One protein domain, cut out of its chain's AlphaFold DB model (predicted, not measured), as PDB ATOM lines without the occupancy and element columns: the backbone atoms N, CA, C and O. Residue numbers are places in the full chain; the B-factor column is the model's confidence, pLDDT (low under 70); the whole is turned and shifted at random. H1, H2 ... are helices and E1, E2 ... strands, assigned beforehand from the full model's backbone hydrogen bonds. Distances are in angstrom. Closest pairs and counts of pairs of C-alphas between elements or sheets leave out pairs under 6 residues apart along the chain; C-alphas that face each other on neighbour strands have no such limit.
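AT A GLANCE: This is residues 6 to 82 and 392 to 442 of the 895 residues of the protein "Oxygen-independent coproporphyrinogen III oxidase" of Candidatus Vecturithrix granuli (UniProt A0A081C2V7). A small antiparallel sheet, E1 - E2 - E3, lies between helices in three layers, H1 and the long H2 over one face, H3 over the other. H2 and H3 run on past the sheet, and toward that end lies a long loop, residues 392 to 423. The 128 printed residues hold E1 E2 E3 H1 H2 H3 in that order, class mixed; they are compact, radius of gyration of the C-alphas 15.5 A, spanning 48 by 32 by 22 A.

IN THESE COORDINATES: E1, residues 15 to 17, begins at C-alpha (122.289, 156.378, 108.413). E2 is 22 to 27, E3 31 to 36, H1 37 to 48, H2 56 to 81, 37.6 A long. H3, 424 to 442, 26.6 A, ends at (107.679, 161.269, 102.020).

HOW THE PARTS SIT: The hairpins E1-E2 and E2-E3 form a meander, each strand the antiparallel neighbour of the one before, with N 15 and O 26 at 2.8 A, N 25 and O 33 at 2.8 A. H1 touches H2, closest C-alphas Val 39 and Ala 58, 5.5 A, at a steep tilt of 56 degrees. H3 is on the opposite face. Every helix O i to N i+4 pair is within hydrogen-bond range.

THE WHOLE: Residues 83 to 391 are cut out, a 16.4 A gap between C-alphas. Residues 416 to 419 have pLDDT under 70.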
ATOM      1  N   SER A   6     124.331 156.047 103.261       89.31
ATOM      2  CA  SER A   6     125.639 156.118 103.914       89.31
ATOM      3  C   SER A   6     125.513 156.009 105.435       89.31
ATOM      4  O   SER A   6     124.525 156.420 106.039       89.31
ATOM      5  N   HIS A   7     126.507 155.390 106.070       91.12
ATOM      6  CA  HIS A   7     126.629 155.307 107.528       91.12
ATOM      7  C   HIS A   7     127.494 156.480 107.997       91.12
ATOM      8  O   HIS A   7     128.628 156.612 107.542       91.12
ATOM      9  N   ILE A   8     126.947 157.359 108.846       90.44
ATOM     10  CA  ILE A   8     127.529 158.692 109.104       90.44
ATOM     11  C   ILE A   8     128.132 158.867 110.507       90.44
ATOM     12  O   ILE A   8     128.683 159.923 110.805       90.44
ATOM     13  N   HIS A   9     128.060 157.852 111.376       88.31
ATOM     14  CA  HIS A   9     128.663 157.882 112.716       88.31
ATOM     15  C   HIS A   9     129.602 156.692 112.924       88.31
ATOM     16  O   HIS A   9     129.254 155.569 112.582       88.31
ATOM     17  N   ALA A  10     130.758 156.888 113.563       82.19
ATOM     18  CA  ALA A  10     131.773 155.835 113.693       82.19
ATOM     19  C   ALA A  10     131.286 154.578 114.447       82.19
ATOM     20  O   ALA A  10     131.662 153.459 114.101       82.19
ATOM     21  N   THR A  11     130.457 154.755 115.481       83.38
ATOM     22  CA  THR A  11     130.071 153.684 116.427       83.38
ATOM     23  C   THR A  11     128.569 153.545 116.678       83.38
ATOM     24  O   THR A  11     128.149 152.622 117.372       83.38
ATOM     25  N   LEU A  12     127.745 154.439 116.134       89.38
ATOM     26  CA  LEU A  12     126.299 154.438 116.359       89.38
ATOM     27  C   LEU A  12     125.607 154.131 115.030       89.38
ATOM     28  O   LEU A  12     126.119 154.532 113.982       89.38
ATOM     29  N   PRO A  13     124.471 153.417 115.035       89.31
ATOM     30  CA  PRO A  13     123.789 153.002 113.816       89.31
ATOM     31  C   PRO A  13     122.967 154.152 113.228       89.31
ATOM     32  O   PRO A  13     121.742 154.102 113.212       89.31
ATOM     33  N   VAL A  14     123.636 155.204 112.760       92.75
ATOM     34  CA  VAL A  14     122.971 156.355 112.144       92.75
ATOM     35  C   VAL A  14     123.293 156.420 110.662       92.75
ATOM     36  O   VAL A  14     124.457 156.414 110.255       92.75
ATOM     37  N   PHE A  15     122.241 156.482 109.860       93.75
ATOM     38  CA  PHE A  15     122.289 156.378 108.413       93.75
ATOM     39  C   PHE A  15     121.720 157.635 107.771       93.75
ATOM     40  O   PHE A  15     120.756 158.205 108.273       93.75
ATOM     41  N   ARG A  16     122.292 158.027 106.641       94.06
ATOM     42  CA  ARG A  16     121.797 159.088 105.771       94.06
ATOM     43  C   ARG A  16     121.297 158.457 104.480       94.06
ATOM     44  O   ARG A  16     122.002 157.640 103.891       94.06
ATOM     45  N   LEU A  17     120.087 158.808 104.067       93.56
ATOM     46  CA  LEU A  17     119.544 158.502 102.749       93.56
ATOM     47  C   LEU A  17     119.442 159.829 101.991       93.56
ATOM     48  O   LEU A  17     118.717 160.725 102.424       93.56
ATOM     49  N   GLU A  18     120.202 159.952 100.906       90.88
ATOM     50  CA  GLU A  18     120.387 161.206 100.164       90.88
ATOM     51  C   GLU A  18     119.216 161.470  99.205       90.88
ATOM     52  O   GLU A  18     118.860 160.607  98.396       90.88
ATOM     53  N   GLY A  19     118.617 162.660  99.282       85.38
ATOM     54  CA  GLY A  19     117.574 163.109  98.356       85.38
ATOM     55  C   GLY A  19     118.002 164.329  97.538       85.38
ATOM     56  O   GLY A  19     119.127 164.804  97.642       85.38
ATOM     57  N   GLU A  20     117.107 164.838  96.685       78.69
ATOM     58  CA  GLU A  20     117.417 165.996  95.821       78.69
ATOM     59  C   GLU A  20     117.371 167.339  96.564       78.69
ATOM     60  O   GLU A  20     118.095 168.268  96.219       78.69
ATOM     61  N   SER A  21     116.488 167.472  97.556       82.00
ATOM     62  CA  SER A  21     116.331 168.700  98.362       82.00
ATOM     63  C   SER A  21     116.274 168.428  99.864       82.00
ATOM     64  O   SER A  21     116.515 169.326 100.666       82.00
ATOM     65  N   TRP A  22     115.935 167.195 100.232       88.31
ATOM     66  CA  TRP A  22     115.774 166.751 101.605       88.31
ATOM     67  C   TRP A  22     116.468 165.416 101.769       88.31
ATOM     68  O   TRP A  22     116.264 164.506 100.965       88.31
ATOM     69  N   ASP A  23     117.203 165.291 102.859       93.94
ATOM     70  CA  ASP A  23     117.857 164.061 103.253       93.94
ATOM     71  C   ASP A  23     117.138 163.446 104.446       93.94
ATOM     72  O   ASP A  23     116.561 164.137 105.294       93.94
ATOM     73  N   VAL A  24     117.191 162.119 104.524       95.19
ATOM     74  CA  VAL A  24     116.621 161.368 105.641       95.19
ATOM     75  C   VAL A  24     117.746 160.861 106.525       95.19
ATOM     76  O   VAL A  24     118.541 160.017 106.114       95.19
ATOM     77  N   LEU A  25     117.783 161.340 107.764       95.62
ATOM     78  CA  LEU A  25     118.661 160.827 108.808       95.62
ATOM     79  C   LEU A  25     117.891 159.793 109.629       95.62
ATOM     80  O   LEU A  25     116.882 160.110 110.251       95.62
ATOM     81  N   TYR A  26     118.348 158.548 109.624       94.88
ATOM     82  CA  TYR A  26     117.658 157.405 110.214       94.88
ATOM     83  C   TYR A  26     118.513 156.723 111.283       94.88
ATOM     84  O   TYR A  26     119.681 156.421 111.054       94.88
ATOM     85  N   THR A  27     117.906 156.407 112.427       93.12
ATOM     86  CA  THR A  27     118.484 155.522 113.444       93.12
ATOM     87  C   THR A  27     117.471 154.434 113.830       93.12
ATOM     88  O   THR A  27     116.358 154.744 114.264       93.12
ATOM     89  N   PRO A  28     117.806 153.140 113.686       89.94
ATOM     90  CA  PRO A  28     116.903 152.056 114.030       89.94
ATOM     91  C   PRO A  28     116.785 151.873 115.554       89.94
ATOM     92  O   PRO A  28     117.759 152.108 116.271       89.94
ATOM     93  N   PRO A  29     115.640 151.367 116.052       88.19
ATOM     94  CA  PRO A  29     114.410 151.098 115.306       88.19
ATOM     95  C   PRO A  29     113.521 152.353 115.192       88.19
ATOM     96  O   PRO A  29     113.201 152.994 116.189       88.19
ATOM     97  N   GLY A  30     113.077 152.675 113.975       85.69
ATOM     98  CA  GLY A  30     111.895 153.514 113.745       85.69
ATOM     99  C   GLY A  30     112.053 155.022 113.952       85.69
ATOM    100  O   GLY A  30     111.051 155.731 113.885       85.69
ATOM    101  N   HIS A  31     113.262 155.534 114.181       91.56
ATOM    102  CA  HIS A  31     113.493 156.968 114.350       91.56
ATOM    103  C   HIS A  31     114.102 157.568 113.087       91.56
ATOM    104  O   HIS A  31     115.155 157.128 112.631       91.56
ATOM    105  N   LEU A  32     113.451 158.588 112.531       93.75
ATOM    106  CA  LEU A  32     113.958 159.323 111.379       93.75
ATOM    107  C   LEU A  32     113.743 160.827 111.549       93.75
ATOM    108  O   LEU A  32     112.780 161.243 112.193       93.75
ATOM    109  N   ALA A  33     114.628 161.613 110.953       93.19
ATOM    110  CA  ALA A  33     114.507 163.050 110.776       93.19
ATOM    111  C   ALA A  33     114.641 163.366 109.283       93.19
ATOM    112  O   ALA A  33     115.490 162.792 108.602       93.19
ATOM    113  N   VAL A  34     113.797 164.266 108.789       93.19
ATOM    114  CA  VAL A  34     113.907 164.811 107.434       93.19
ATOM    115  C   VAL A  34     114.465 166.219 107.560       93.19
ATOM    116  O   VAL A  34     113.899 167.029 108.293       93.19
ATOM    117  N   VAL A  35     115.586 166.486 106.899       92.56
ATOM    118  CA  VAL A  35     116.307 167.761 106.996       92.56
ATOM    119  C   VAL A  35     116.762 168.222 105.621       92.56
ATOM    120  O   VAL A  35     116.904 167.407 104.710       92.56
ATOM    121  N   GLU A  36     116.990 169.523 105.458       91.62
ATOM    122  CA  GLU A  36     117.622 170.038 104.244       91.62
ATOM    123  C   GLU A  36     119.006 169.402 104.074       91.62
ATOM    124  O   GLU A  36     119.722 169.170 105.055       91.62
ATOM    125  N   SER A  37     119.406 169.125 102.832       91.25
ATOM    126  CA  SER A  37     120.663 168.414 102.564       91.25
ATOM    127  C   SER A  37     121.892 169.140 103.143       91.25
ATOM    128  O   SER A  37     122.810 168.475 103.613       91.25
ATOM    129  N   ALA A  38     121.869 170.477 103.236       90.44
ATOM    130  CA  ALA A  38     122.930 171.264 103.877       90.44
ATOM    131  C   ALA A  38     123.082 170.963 105.384       90.44
ATOM    132  O   ALA A  38     124.199 170.817 105.878       90.44
ATOM    133  N   VAL A  39     121.966 170.797 106.103       92.75
ATOM    134  CA  VAL A  39     121.965 170.418 107.527       92.75
ATOM    135  C   VAL A  39     122.499 168.993 107.694       92.75
ATOM    136  O   VAL A  39     123.291 168.718 108.595       92.75
ATOM    137  N   ALA A  40     122.107 168.071 106.806       93.00
ATOM    138  CA  ALA A  40     122.636 166.707 106.809       93.00
ATOM    139  C   ALA A  40     124.151 166.664 106.534       93.00
ATOM    140  O   ALA A  40     124.866 165.907 107.198       93.00
ATOM    141  N   ASP A  41     124.642 167.474 105.591       91.94
ATOM    142  CA  ASP A  41     126.069 167.609 105.279       91.94
ATOM    143  C   ASP A  41     126.867 168.087 106.490       91.94
ATOM    144  O   ASP A  41     127.914 167.519 106.813       91.94
ATOM    145  N   GLU A  42     126.355 169.094 107.196       93.19
ATOM    146  CA  GLU A  42     127.003 169.639 108.381       93.19
ATOM    147  C   GLU A  42     127.086 168.610 109.515       93.19
ATOM    148  O   GLU A  42     128.160 168.405 110.090       93.19
ATOM    149  N   ILE A  43     125.985 167.902 109.792       94.12
ATOM    150  CA  ILE A  43     125.952 166.833 110.801       94.12
ATOM    151  C   ILE A  43     126.953 165.729 110.445       94.12
ATOM    152  O   ILE A  43     127.754 165.326 111.293       94.12
ATOM    153  N   ALA A  44     126.949 165.260 109.194       91.50
ATOM    154  CA  ALA A  44     127.867 164.219 108.738       91.50
ATOM    155  C   ALA A  44     129.338 164.666 108.845       91.50
ATOM    156  O   ALA A  44     130.194 163.910 109.316       91.50
ATOM    157  N   ALA A  45     129.639 165.914 108.473       90.38
ATOM    158  CA  ALA A  45     130.977 166.484 108.585       90.38
ATOM    159  C   ALA A  45     131.430 166.610 110.048       90.38
ATOM    160  O   ALA A  45     132.574 166.262 110.360       90.38
ATOM    161  N   ALA A  46     130.556 167.066 110.948       90.62
ATOM    162  CA  ALA A  46     130.850 167.186 112.372       90.62
ATOM    163  C   ALA A  46     131.139 165.818 113.007       90.62
ATOM    164  O   ALA A  46     132.173 165.636 113.652       90.62
ATOM    165  N   TRP A  47     130.292 164.818 112.750       91.50
ATOM    166  CA  TRP A  47     130.466 163.469 113.295       91.50
ATOM    167  C   TRP A  47     131.688 162.735 112.746       91.50
ATOM    168  O   TRP A  47     132.321 161.985 113.488       91.50
ATOM    169  N   SER A  48     132.089 162.991 111.496       86.06
ATOM    170  CA  SER A  48     133.344 162.444 110.947       86.06
ATOM    171  C   SER A  48     134.595 162.890 111.721       86.06
ATOM    172  O   SER A  48     135.626 162.221 111.667       86.06
ATOM    173  N   ARG A  49     134.499 164.006 112.460       86.94
ATOM    174  CA  ARG A  49     135.561 164.585 113.298       86.94
ATOM    175  C   ARG A  49     135.290 164.454 114.800       86.94
ATOM    176  O   ARG A  49     136.019 165.057 115.580       86.94
ATOM    177  N   ASP A  50     134.252 163.710 115.191       85.12
ATOM    178  CA  ASP A  50     133.762 163.617 116.575       85.12
ATOM    179  C   ASP A  50     133.505 164.994 117.229       85.12
ATOM    180  O   ASP A  50     133.875 165.262 118.370       85.12
ATOM    181  N   ALA A  51     132.889 165.903 116.466       87.44
ATOM    182  CA  ALA A  51     132.562 167.267 116.875       87.44
ATOM    183  C   ALA A  51     131.043 167.527 116.856       87.44
ATOM    184  O   ALA A  51     130.257 166.724 116.342       87.44
ATOM    185  N   LEU A  52     130.628 168.671 117.411       85.69
ATOM    186  CA  LEU A  52     129.270 169.199 117.256       85.69
ATOM    187  C   LEU A  52     129.173 170.051 115.978       85.69
ATOM    188  O   LEU A  52     130.169 170.674 115.610       85.69
ATOM    189  N   PRO A  53     128.005 170.081 115.311       89.81
ATOM    190  CA  PRO A  53     127.719 171.065 114.268       89.81
ATOM    191  C   PRO A  53     127.795 172.498 114.811       89.81
ATOM    192  O   PRO A  53     127.630 172.712 116.014       89.81
ATOM    193  N   ASP A  54     128.018 173.470 113.937       83.06
ATOM    194  CA  ASP A  54     128.087 174.889 114.287       83.06
ATOM    195  C   ASP A  54     126.687 175.533 114.278       83.06
ATOM    196  O   ASP A  54     126.382 176.371 115.131       83.06
ATOM    197  N   GLU A  55     125.814 175.124 113.355       87.12
ATOM    198  CA  GLU A  55     124.465 175.657 113.195       87.12
ATOM    199  C   GLU A  55     123.488 175.083 114.235       87.12
ATOM    200  O   GLU A  55     123.492 173.892 114.552       87.12
ATOM    201  N   THR A  56     122.611 175.932 114.778       84.62
ATOM    202  CA  THR A  56     121.698 175.561 115.871       84.62
ATOM    203  C   THR A  56     120.760 174.415 115.488       84.62
ATOM    204  O   THR A  56     120.609 173.466 116.255       84.62
ATOM    205  N   THR A  57     120.167 174.452 114.292       80.44
ATOM    206  CA  THR A  57     119.269 173.386 113.826       80.44
ATOM    207  C   THR A  57     120.025 172.069 113.644       80.44
ATOM    208  O   THR A  57     119.555 171.019 114.095       80.44
ATOM    209  N   ALA A  58     121.233 172.113 113.075       89.56
ATOM    210  CA  ALA A  58     122.104 170.946 112.971       89.56
ATOM    211  C   ALA A  58     122.485 170.373 114.352       89.56
ATOM    212  O   ALA A  58     122.467 169.151 114.539       89.56
ATOM    213  N   GLN A  59     122.766 171.222 115.348       89.56
ATOM    214  CA  GLN A  59     123.046 170.802 116.727       89.56
ATOM    215  C   GLN A  59     121.858 170.079 117.373       89.56
ATOM    216  O   GLN A  59     122.043 169.010 117.962       89.56
ATOM    217  N   GLU A  60     120.647 170.624 117.248       88.38
ATOM    218  CA  GLU A  60     119.430 170.036 117.824       88.38
ATOM    219  C   GLU A  60     119.129 168.655 117.230       88.38
ATOM    220  O   GLU A  60     118.914 167.683 117.964       88.38
ATOM    221  N   VAL A  61     119.175 168.542 115.899       92.00
ATOM    222  CA  VAL A  61     118.951 167.271 115.196       92.00
ATOM    223  C   VAL A  61     120.046 166.260 115.548       92.00
ATOM    224  O   VAL A  61     119.740 165.101 115.843       92.00
ATOM    225  N   SER A  62     121.309 166.693 115.586       92.94
ATOM    226  CA  SER A  62     122.455 165.868 115.993       92.94
ATOM    227  C   SER A  62     122.281 165.304 117.410       92.94
ATOM    228  O   SER A  62     122.420 164.093 117.618       92.94
ATOM    229  N   ALA A  63     121.908 166.144 118.381       90.44
ATOM    230  CA  ALA A  63     121.685 165.733 119.767       90.44
ATOM    231  C   ALA A  63     120.523 164.736 119.900       90.44
ATOM    232  O   ALA A  63     120.629 163.735 120.622       90.44
ATOM    233  N   TRP A  64     119.428 164.973 119.170       93.94
ATOM    234  CA  TRP A  64     118.289 164.060 119.134       93.94
ATOM    235  C   TRP A  64     118.676 162.701 118.540       93.94
ATOM    236  O   TRP A  64     118.425 161.671 119.172       93.94
ATOM    237  N   LEU A  65     119.337 162.676 117.376       94.12
ATOM    238  CA  LEU A  65     119.767 161.437 116.719       94.12
ATOM    239  C   LEU A  65     120.717 160.628 117.602       94.12
ATOM    240  O   LEU A  65     120.508 159.425 117.770       94.12
ATOM    241  N   ARG A  66     121.720 161.284 118.201       92.81
ATOM    242  CA  ARG A  66     122.680 160.640 119.110       92.81
ATOM    243  C   ARG A  66     121.958 159.965 120.272       92.81
ATOM    244  O   ARG A  66     122.137 158.770 120.488       92.81
ATOM    245  N   THR A  67     121.068 160.699 120.941       93.12
ATOM    246  CA  THR A  67     120.283 160.183 122.072       93.12
ATOM    247  C   THR A  67     119.470 158.945 121.681       93.12
ATOM    248  O   THR A  67     119.463 157.943 122.397       93.12
ATOM    249  N   ARG A  68     118.780 158.981 120.531       94.12
ATOM    250  CA  ARG A  68     117.969 157.846 120.049       94.12
ATOM    251  C   ARG A  68     118.827 156.638 119.682       94.12
ATOM    252  O   ARG A  68     118.460 155.513 120.021       94.12
ATOM    253  N   ALA A  69     119.967 156.866 119.038       92.44
ATOM    254  CA  ALA A  69     120.891 155.807 118.655       92.44
ATOM    255  C   ALA A  69     121.533 155.126 119.877       92.44
ATOM    256  O   ALA A  69     121.594 153.898 119.938       92.44
ATOM    257  N   GLU A  70     121.945 155.902 120.882       93.44
ATOM    258  CA  GLU A  70     122.480 155.385 122.149       93.44
ATOM    259  C   GLU A  70     121.433 154.570 122.915       93.44
ATOM    260  O   GLU A  70     121.725 153.465 123.375       93.44
ATOM    261  N   GLN A  71     120.191 155.061 122.986       91.62
ATOM    262  CA  GLN A  71     119.078 154.328 123.596       91.62
ATOM    263  C   GLN A  71     118.811 152.996 122.888       91.62
ATOM    264  O   GLN A  71     118.582 151.986 123.553       91.62
ATOM    265  N   ALA A  72     118.843 152.969 121.554       90.25
ATOM    266  CA  ALA A  72     118.668 151.736 120.791       90.25
ATOM    267  C   ALA A  72     119.810 150.740 121.050       90.25
ATOM    268  O   ALA A  72     119.556 149.556 121.283       90.25
ATOM    269  N   ALA A  73     121.056 151.221 121.083       89.38
ATOM    270  CA  ALA A  73     122.226 150.399 121.377       89.38
ATOM    271  C   ALA A  73     122.218 149.845 122.812       89.38
ATOM    272  O   ALA A  73     122.591 148.691 123.032       89.38
ATOM    273  N   GLU A  74     121.784 150.639 123.792       91.12
ATOM    274  CA  GLU A  74     121.595 150.196 125.178       91.12
ATOM    275  C   GLU A  74     120.486 149.143 125.276       91.12
ATOM    276  O   GLU A  74     120.718 148.064 125.816       91.12
ATOM    277  N   LYS A  75     119.317 149.383 124.669       90.00
ATOM    278  CA  LYS A  75     118.226 148.395 124.643       90.00
ATOM    279  C   LYS A  75     118.643 147.083 123.985       90.00
ATOM    280  O   LYS A  75     118.282 146.017 124.476       90.00
ATOM    281  N   TRP A  76     119.421 147.137 122.902       87.69
ATOM    282  CA  TRP A  76     119.979 145.933 122.285       87.69
ATOM    283  C   TRP A  76     120.880 145.170 123.265       87.69
ATOM    284  O   TRP A  76     120.719 143.963 123.422       87.69
ATOM    285  N   ARG A  77     121.787 145.862 123.972       87.75
ATOM    286  CA  ARG A  77     122.648 145.243 124.999       87.75
ATOM    287  C   ARG A  77     121.838 144.608 126.129       87.75
ATOM    288  O   ARG A  77     122.148 143.491 126.535       87.75
ATOM    289  N   GLN A  78     120.776 145.269 126.581       89.06
ATOM    290  CA  GLN A  78     119.867 144.727 127.594       89.06
ATOM    291  C   GLN A  78     119.114 143.492 127.094       89.06
ATOM    292  O   GLN A  78     118.985 142.522 127.832       89.06
ATOM    293  N   TRP A  79     118.667 143.485 125.834       86.69
ATOM    294  CA  TRP A  79     118.009 142.321 125.239       86.69
ATOM    295  C   TRP A  79     118.961 141.127 125.091       86.69
ATOM    296  O   TRP A  79     118.579 139.994 125.374       86.69
ATOM    297  N   VAL A  80     120.223 141.382 124.729       82.62
ATOM    298  CA  VAL A  80     121.283 140.358 124.714       82.62
ATOM    299  C   VAL A  80     121.502 139.757 126.097       82.62
ATOM    300  O   VAL A  80     121.654 138.543 126.214       82.62
ATOM    301  N   ALA A  81     121.486 140.591 127.133       84.25
ATOM    302  CA  ALA A  81     121.665 140.164 128.514       84.25
ATOM    303  C   ALA A  81     120.391 139.590 129.158       84.25
ATOM    304  O   ALA A  81     120.457 139.105 130.286       84.25
ATOM    305  N   SER A  82     119.230 139.655 128.492       87.00
ATOM    306  CA  SER A  82     117.978 139.229 129.113       87.00
ATOM    307  C   SER A  82     117.965 137.708 129.302       87.00
ATOM    308  O   SER A  82     118.391 136.978 128.396       87.00
ATOM    309  N   ILE A 392     126.494 140.540 116.371       82.44
ATOM    310  CA  ILE A 392     126.404 141.352 115.158       82.44
ATOM    311  C   ILE A 392     127.754 141.319 114.449       82.44
ATOM    312  O   ILE A 392     128.740 141.862 114.942       82.44
ATOM    313  N   SER A 393     127.790 140.722 113.256       80.56
ATOM    314  CA  SER A 393     128.986 140.751 112.411       80.56
ATOM    315  C   SER A 393     129.368 142.185 112.038       80.56
ATOM    316  O   SER A 393     128.500 142.997 111.710       80.56
ATOM    317  N   LYS A 394     130.675 142.473 111.985       81.38
ATOM    318  CA  LYS A 394     131.221 143.778 111.569       81.38
ATOM    319  C   LYS A 394     130.680 144.249 110.215       81.38
ATOM    320  O   LYS A 394     130.468 145.437 110.018       81.38
ATOM    321  N   GLN A 395     130.409 143.321 109.301       80.12
ATOM    322  CA  GLN A 395     129.886 143.637 107.967       80.12
ATOM    323  C   GLN A 395     128.415 144.095 107.989       80.12
ATOM    324  O   GLN A 395     127.963 144.752 107.058       80.12
ATOM    325  N   CYS A 396     127.665 143.793 109.056       85.38
ATOM    326  CA  CYS A 396     126.288 144.258 109.244       85.38
ATOM    327  C   CYS A 396     126.208 145.652 109.886       85.38
ATOM    328  O   CYS A 396     125.113 146.203 109.971       85.38
ATOM    329  N   PHE A 397     127.329 146.213 110.354       82.75
ATOM    330  CA  PHE A 397     127.337 147.463 111.119       82.75
ATOM    331  C   PHE A 397     126.861 148.667 110.294       82.75
ATOM    332  O   PHE A 397     126.116 149.503 110.791       82.75
ATOM    333  N   GLY A 398     127.207 148.689 109.005       84.12
ATOM    334  CA  GLY A 398     126.749 149.697 108.044       84.12
ATOM    335  C   GLY A 398     125.370 149.420 107.431       84.12
ATOM    336  O   GLY A 398     125.006 150.055 106.449       84.12
ATOM    337  N   CYS A 399     124.601 148.458 107.951       88.06
ATOM    338  CA  CYS A 399     123.288 148.112 107.409       88.06
ATOM    339  C   CYS A 399     122.169 148.810 108.187       88.06
ATOM    340  O   CYS A 399     122.036 148.605 109.394       88.06
ATOM    341  N   LEU A 400     121.271 149.508 107.483       88.94
ATOM    342  CA  LEU A 400     120.098 150.162 108.083       88.94
ATOM    343  C   LEU A 400     119.154 149.205 108.842       88.94
ATOM    344  O   LEU A 400     118.310 149.649 109.613       88.94
ATOM    345  N   ASN A 401     119.316 147.887 108.668       89.19
ATOM    346  CA  ASN A 401     118.533 146.842 109.334       89.19
ATOM    347  C   ASN A 401     119.204 146.201 110.552       89.19
ATOM    348  O   ASN A 401     118.760 145.144 111.002       89.19
ATOM    349  N   ILE A 402     120.286 146.786 111.069       88.06
ATOM    350  CA  ILE A 402     121.146 146.180 112.096       88.06
ATOM    351  C   ILE A 402     120.389 145.594 113.306       88.06
ATOM    352  O   ILE A 402     120.761 144.521 113.783       88.06
ATOM    353  N   TYR A 403     119.301 146.228 113.760       88.25
ATOM    354  CA  TYR A 403     118.528 145.795 114.935       88.25
ATOM    355  C   TYR A 403     117.193 145.113 114.644       88.25
ATOM    356  O   TYR A 403     116.534 144.665 115.578       88.25
ATOM    357  N   HIS A 404     116.795 145.011 113.379       86.50
ATOM    358  CA  HIS A 404     115.497 144.459 112.982       86.50
ATOM    359  C   HIS A 404     115.612 143.537 111.763       86.50
ATOM    360  O   HIS A 404     114.705 143.435 110.937       86.50
ATOM    361  N   CYS A 405     116.760 142.873 111.633       86.12
ATOM    362  CA  CYS A 405     117.031 141.862 110.622       86.12
ATOM    363  C   CYS A 405     117.150 140.481 111.265       86.12
ATOM    364  O   CYS A 405     117.824 140.288 112.281       86.12
ATOM    365  N   THR A 406     116.618 139.480 110.573       86.12
ATOM    366  CA  THR A 406     116.718 138.072 110.975       86.12
ATOM    367  C   THR A 406     118.090 137.456 110.677       86.12
ATOM    368  O   THR A 406     118.326 136.295 111.004       86.12
ATOM    369  N   ARG A 407     119.008 138.222 110.065       82.19
ATOM    370  CA  ARG A 407     120.402 137.842 109.760       82.19
ATOM    371  C   ARG A 407     120.504 136.534 108.964       82.19
ATOM    372  O   ARG A 407     121.317 135.673 109.265       82.19
ATOM    373  N   GLY A 408     119.633 136.374 107.966       79.69
ATOM    374  CA  GLY A 408     119.599 135.179 107.116       79.69
ATOM    375  C   GLY A 408     118.817 134.004 107.674       79.69
ATOM    376  O   GLY A 408     118.584 133.044 106.945       79.69
ATOM    377  N   CYS A 409     118.374 134.075 108.929       83.25
ATOM    378  CA  CYS A 409     117.484 133.077 109.492       83.25
ATOM    379  C   CYS A 409     116.171 133.053 108.674       83.25
ATOM    380  O   CYS A 409     115.651 134.127 108.343       83.25
ATOM    381  N   PRO A 410     115.636 131.866 108.338       80.50
ATOM    382  CA  PRO A 410     116.059 130.561 108.847       80.50
ATOM    383  C   PRO A 410     117.031 129.793 107.926       80.50
ATOM    384  O   PRO A 410     117.532 128.745 108.310       80.50
ATOM    385  N   GLU A 411     117.377 130.331 106.753       77.75
ATOM    386  CA  GLU A 411     118.293 129.699 105.780       77.75
ATOM    387  C   GLU A 411     119.720 129.535 106.322       77.75
ATOM    388  O   GLU A 411     120.406 128.550 106.040       77.75
ATOM    389  N   PHE A 412     120.161 130.504 107.123       79.62
ATOM    390  CA  PHE A 412     121.477 130.520 107.747       79.62
ATOM    391  C   PHE A 412     121.336 130.806 109.240       79.62
ATOM    392  O   PHE A 412     120.801 131.838 109.643       79.62
ATOM    393  N   CYS A 413     121.818 129.879 110.069       81.44
ATOM    394  CA  CYS A 413     121.841 130.040 111.517       81.44
ATOM    395  C   CYS A 413     123.194 130.606 111.968       81.44
ATOM    396  O   CYS A 413     124.216 129.925 111.872       81.44
ATOM    397  N   ASN A 414     123.186 131.819 112.530       74.38
ATOM    398  CA  ASN A 414     124.373 132.438 113.141       74.38
ATOM    399  C   ASN A 414     124.942 131.620 114.314       74.38
ATOM    400  O   ASN A 414     126.120 131.724 114.641       74.38
ATOM    401  N   GLY A 415     124.120 130.766 114.930       70.50
ATOM    402  CA  GLY A 415     124.527 129.871 116.010       70.50
ATOM    403  C   GLY A 415     125.395 128.691 115.557       70.50
ATOM    404  O   GLY A 415     126.092 128.104 116.383       70.50
ATOM    405  N   SER A 416     125.406 128.334 114.270       65.44
ATOM    406  CA  SER A 416     126.115 127.141 113.774       65.44
ATOM    407  C   SER A 416     126.996 127.385 112.547       65.44
ATOM    408  O   SER A 416     127.894 126.584 112.288       65.44
ATOM    409  N   HIS A 417     126.799 128.484 111.812       65.69
ATOM    410  CA  HIS A 417     127.508 128.765 110.563       65.69
ATOM    411  C   HIS A 417     127.901 130.236 110.422       65.69
ATOM    412  O   HIS A 417     127.306 131.125 111.024       65.69
ATOM    413  N   THR A 418     128.886 130.495 109.561       67.06
ATOM    414  CA  THR A 418     129.204 131.848 109.101       67.06
ATOM    415  C   THR A 418     128.136 132.292 108.100       67.06
ATOM    416  O   THR A 418     127.920 131.624 107.088       67.06
ATOM    417  N   PHE A 419     127.446 133.394 108.391       68.62
ATOM    418  CA  PHE A 419     126.406 133.952 107.524       68.62
ATOM    419  C   PHE A 419     127.000 134.469 106.200       68.62
ATOM    420  O   PHE A 419     127.896 135.315 106.245       68.62
ATOM    421  N   PRO A 420     126.526 134.003 105.026       71.69
ATOM    422  CA  PRO A 420     126.904 134.600 103.753       71.69
ATOM    423  C   PRO A 420     126.196 135.945 103.564       71.69
ATOM    424  O   PRO A 420     124.993 136.077 103.788       71.69
ATOM    425  N   PHE A 421     126.945 136.953 103.130       73.88
ATOM    426  CA  PHE A 421     126.428 138.298 102.883       73.88
ATOM    427  C   PHE A 421     125.786 138.399 101.495       73.88
ATOM    428  O   PHE A 421     126.009 137.551 100.634       73.88
ATOM    429  N   ALA A 422     124.966 139.434 101.288       81.06
ATOM    430  CA  ALA A 422     124.278 139.710 100.021       81.06
ATOM    431  C   ALA A 422     123.392 138.563  99.479       81.06
ATOM    432  O   ALA A 422     123.164 138.468  98.275       81.06
ATOM    433  N   THR A 423     122.850 137.714 100.359       87.81
ATOM    434  CA  THR A 423     121.819 136.720 100.007       87.81
ATOM    435  C   THR A 423     120.505 137.384  99.587       87.81
ATOM    436  O   THR A 423     120.281 138.559  99.880       87.81
ATOM    437  N   PHE A 424     119.594 136.605  98.991       90.50
ATOM    438  CA  PHE A 424     118.217 137.023  98.697       90.50
ATOM    439  C   PHE A 424     117.558 137.766  99.874       90.50
ATOM    440  O   PHE A 424     117.098 138.894  99.714       90.50
ATOM    441  N   ARG A 425     117.578 137.180 101.084       89.06
ATOM    442  CA  ARG A 425     116.989 137.816 102.277       89.06
ATOM    443  C   ARG A 425     117.719 139.088 102.675       89.06
ATOM    444  O   ARG A 425     117.069 140.057 103.040       89.06
ATOM    445  N   CYS A 426     119.050 139.102 102.598       89.06
ATOM    446  CA  CYS A 426     119.832 140.291 102.931       89.06
ATOM    447  C   CYS A 426     119.430 141.479 102.042       89.06
ATOM    448  O   CYS A 426     119.037 142.526 102.558       89.06
ATOM    449  N   GLN A 427     119.437 141.276 100.722       90.25
ATOM    450  CA  GLN A 427     119.080 142.309  99.748       90.25
ATOM    451  C   GLN A 427     117.599 142.698  99.845       90.25
ATOM    452  O   GLN A 427     117.271 143.884  99.878       90.25
ATOM    453  N   GLY A 428     116.702 141.714  99.968       91.31
ATOM    454  CA  GLY A 428     115.265 141.950 100.100       91.31
ATOM    455  C   GLY A 428     114.923 142.750 101.357       91.31
ATOM    456  O   GLY A 428     114.173 143.723 101.289       91.31
ATOM    457  N   HIS A 429     115.530 142.410 102.498       91.56
ATOM    458  CA  HIS A 429     115.329 143.152 103.743       91.56
ATOM    459  C   HIS A 429     115.855 144.587 103.633       91.56
ATOM    460  O   HIS A 429     115.190 145.514 104.093       91.56
ATOM    461  N   GLN A 430     117.041 144.789 103.042       90.25
ATOM    462  CA  GLN A 430     117.619 146.122 102.825       90.25
ATOM    463  C   GLN A 430     116.704 146.991 101.963       90.25
ATOM    464  O   GLN A 430     116.320 148.076 102.395       90.25
ATOM    465  N   LYS A 431     116.283 146.478 100.801       91.19
ATOM    466  CA  LYS A 431     115.420 147.205  99.862       91.19
ATOM    467  C   LYS A 431     114.057 147.533 100.474       91.19
ATOM    468  O   LYS A 431     113.580 148.659 100.340       91.19
ATOM    469  N   LEU A 432     113.438 146.582 101.179       91.62
ATOM    470  CA  LEU A 432     112.132 146.791 101.806       91.62
ATOM    471  C   LEU A 432     112.196 147.838 102.923       91.62
ATOM    472  O   LEU A 432     111.389 148.764 102.951       91.62
ATOM    473  N   ALA A 433     113.186 147.730 103.808       90.88
ATOM    474  CA  ALA A 433     113.364 148.682 104.891       90.88
ATOM    475  C   ALA A 433     113.695 150.088 104.389       90.88
ATOM    476  O   ALA A 433     113.089 151.047 104.857       90.88
ATOM    477  N   GLN A 434     114.591 150.206 103.403       91.12
ATOM    478  CA  GLN A 434     114.898 151.480 102.761       91.12
ATOM    479  C   GLN A 434     113.624 152.097 102.174       91.12
ATOM    480  O   GLN A 434     113.317 153.254 102.444       91.12
ATOM    481  N   THR A 435     112.831 151.304 101.446       90.56
ATOM    482  CA  THR A 435     111.570 151.768 100.853       90.56
ATOM    483  C   THR A 435     110.585 152.260 101.912       90.56
ATOM    484  O   THR A 435     109.947 153.292 101.727       90.56
ATOM    485  N   TRP A 436     110.439 151.550 103.029       90.88
ATOM    486  CA  TRP A 436     109.531 151.964 104.097       90.88
ATOM    487  C   TRP A 436     110.014 153.201 104.862       90.88
ATOM    488  O   TRP A 436     109.185 154.047 105.194       90.88
ATOM    489  N   VAL A 437     111.323 153.346 105.100       91.88
ATOM    490  CA  VAL A 437     111.902 154.575 105.676       91.88
ATOM    491  C   VAL A 437     111.625 155.766 104.760       91.88
ATOM    492  O   VAL A 437     111.149 156.797 105.227       91.88
ATOM    493  N   LEU A 438     111.840 155.605 103.452       90.75
ATOM    494  CA  LEU A 438     111.574 156.651 102.463       90.75
ATOM    495  C   LEU A 438     110.090 157.004 102.381       90.75
ATOM    496  O   LEU A 438     109.752 158.175 102.465       90.75
ATOM    497  N   LYS A 439     109.186 156.017 102.331       88.62
ATOM    498  CA  LYS A 439     107.735 156.271 102.376       88.62
ATOM    499  C   LYS A 439     107.314 157.026 103.639       88.62
ATOM    500  O   LYS A 439     106.398 157.843 103.593       88.62
ATOM    501  N   ALA A 440     107.936 156.738 104.784       89.19
ATOM    502  CA  ALA A 440     107.667 157.468 106.020       89.19
ATOM    503  C   ALA A 440     108.170 158.918 105.937       89.19
ATOM    504  O   ALA A 440     107.453 159.830 106.344       89.19
ATOM    505  N   ALA A 441     109.352 159.140 105.357       90.00
ATOM    506  CA  ALA A 441     109.883 160.475 105.104       90.00
ATOM    507  C   ALA A 441     109.026 161.268 104.104       90.00
ATOM    508  O   ALA A 441     108.691 162.411 104.384       90.00
ATOM    509  N   GLU A 442     108.596 160.660 102.997       87.19
ATOM    510  CA  GLU A 442     107.679 161.269 102.020       87.19
ATOM    511  C   GLU A 442     106.380 161.728 102.681       87.19
ATOM    512  O   GLU A 442     105.908 162.827 102.408       87.19
TER     513      GLU A 442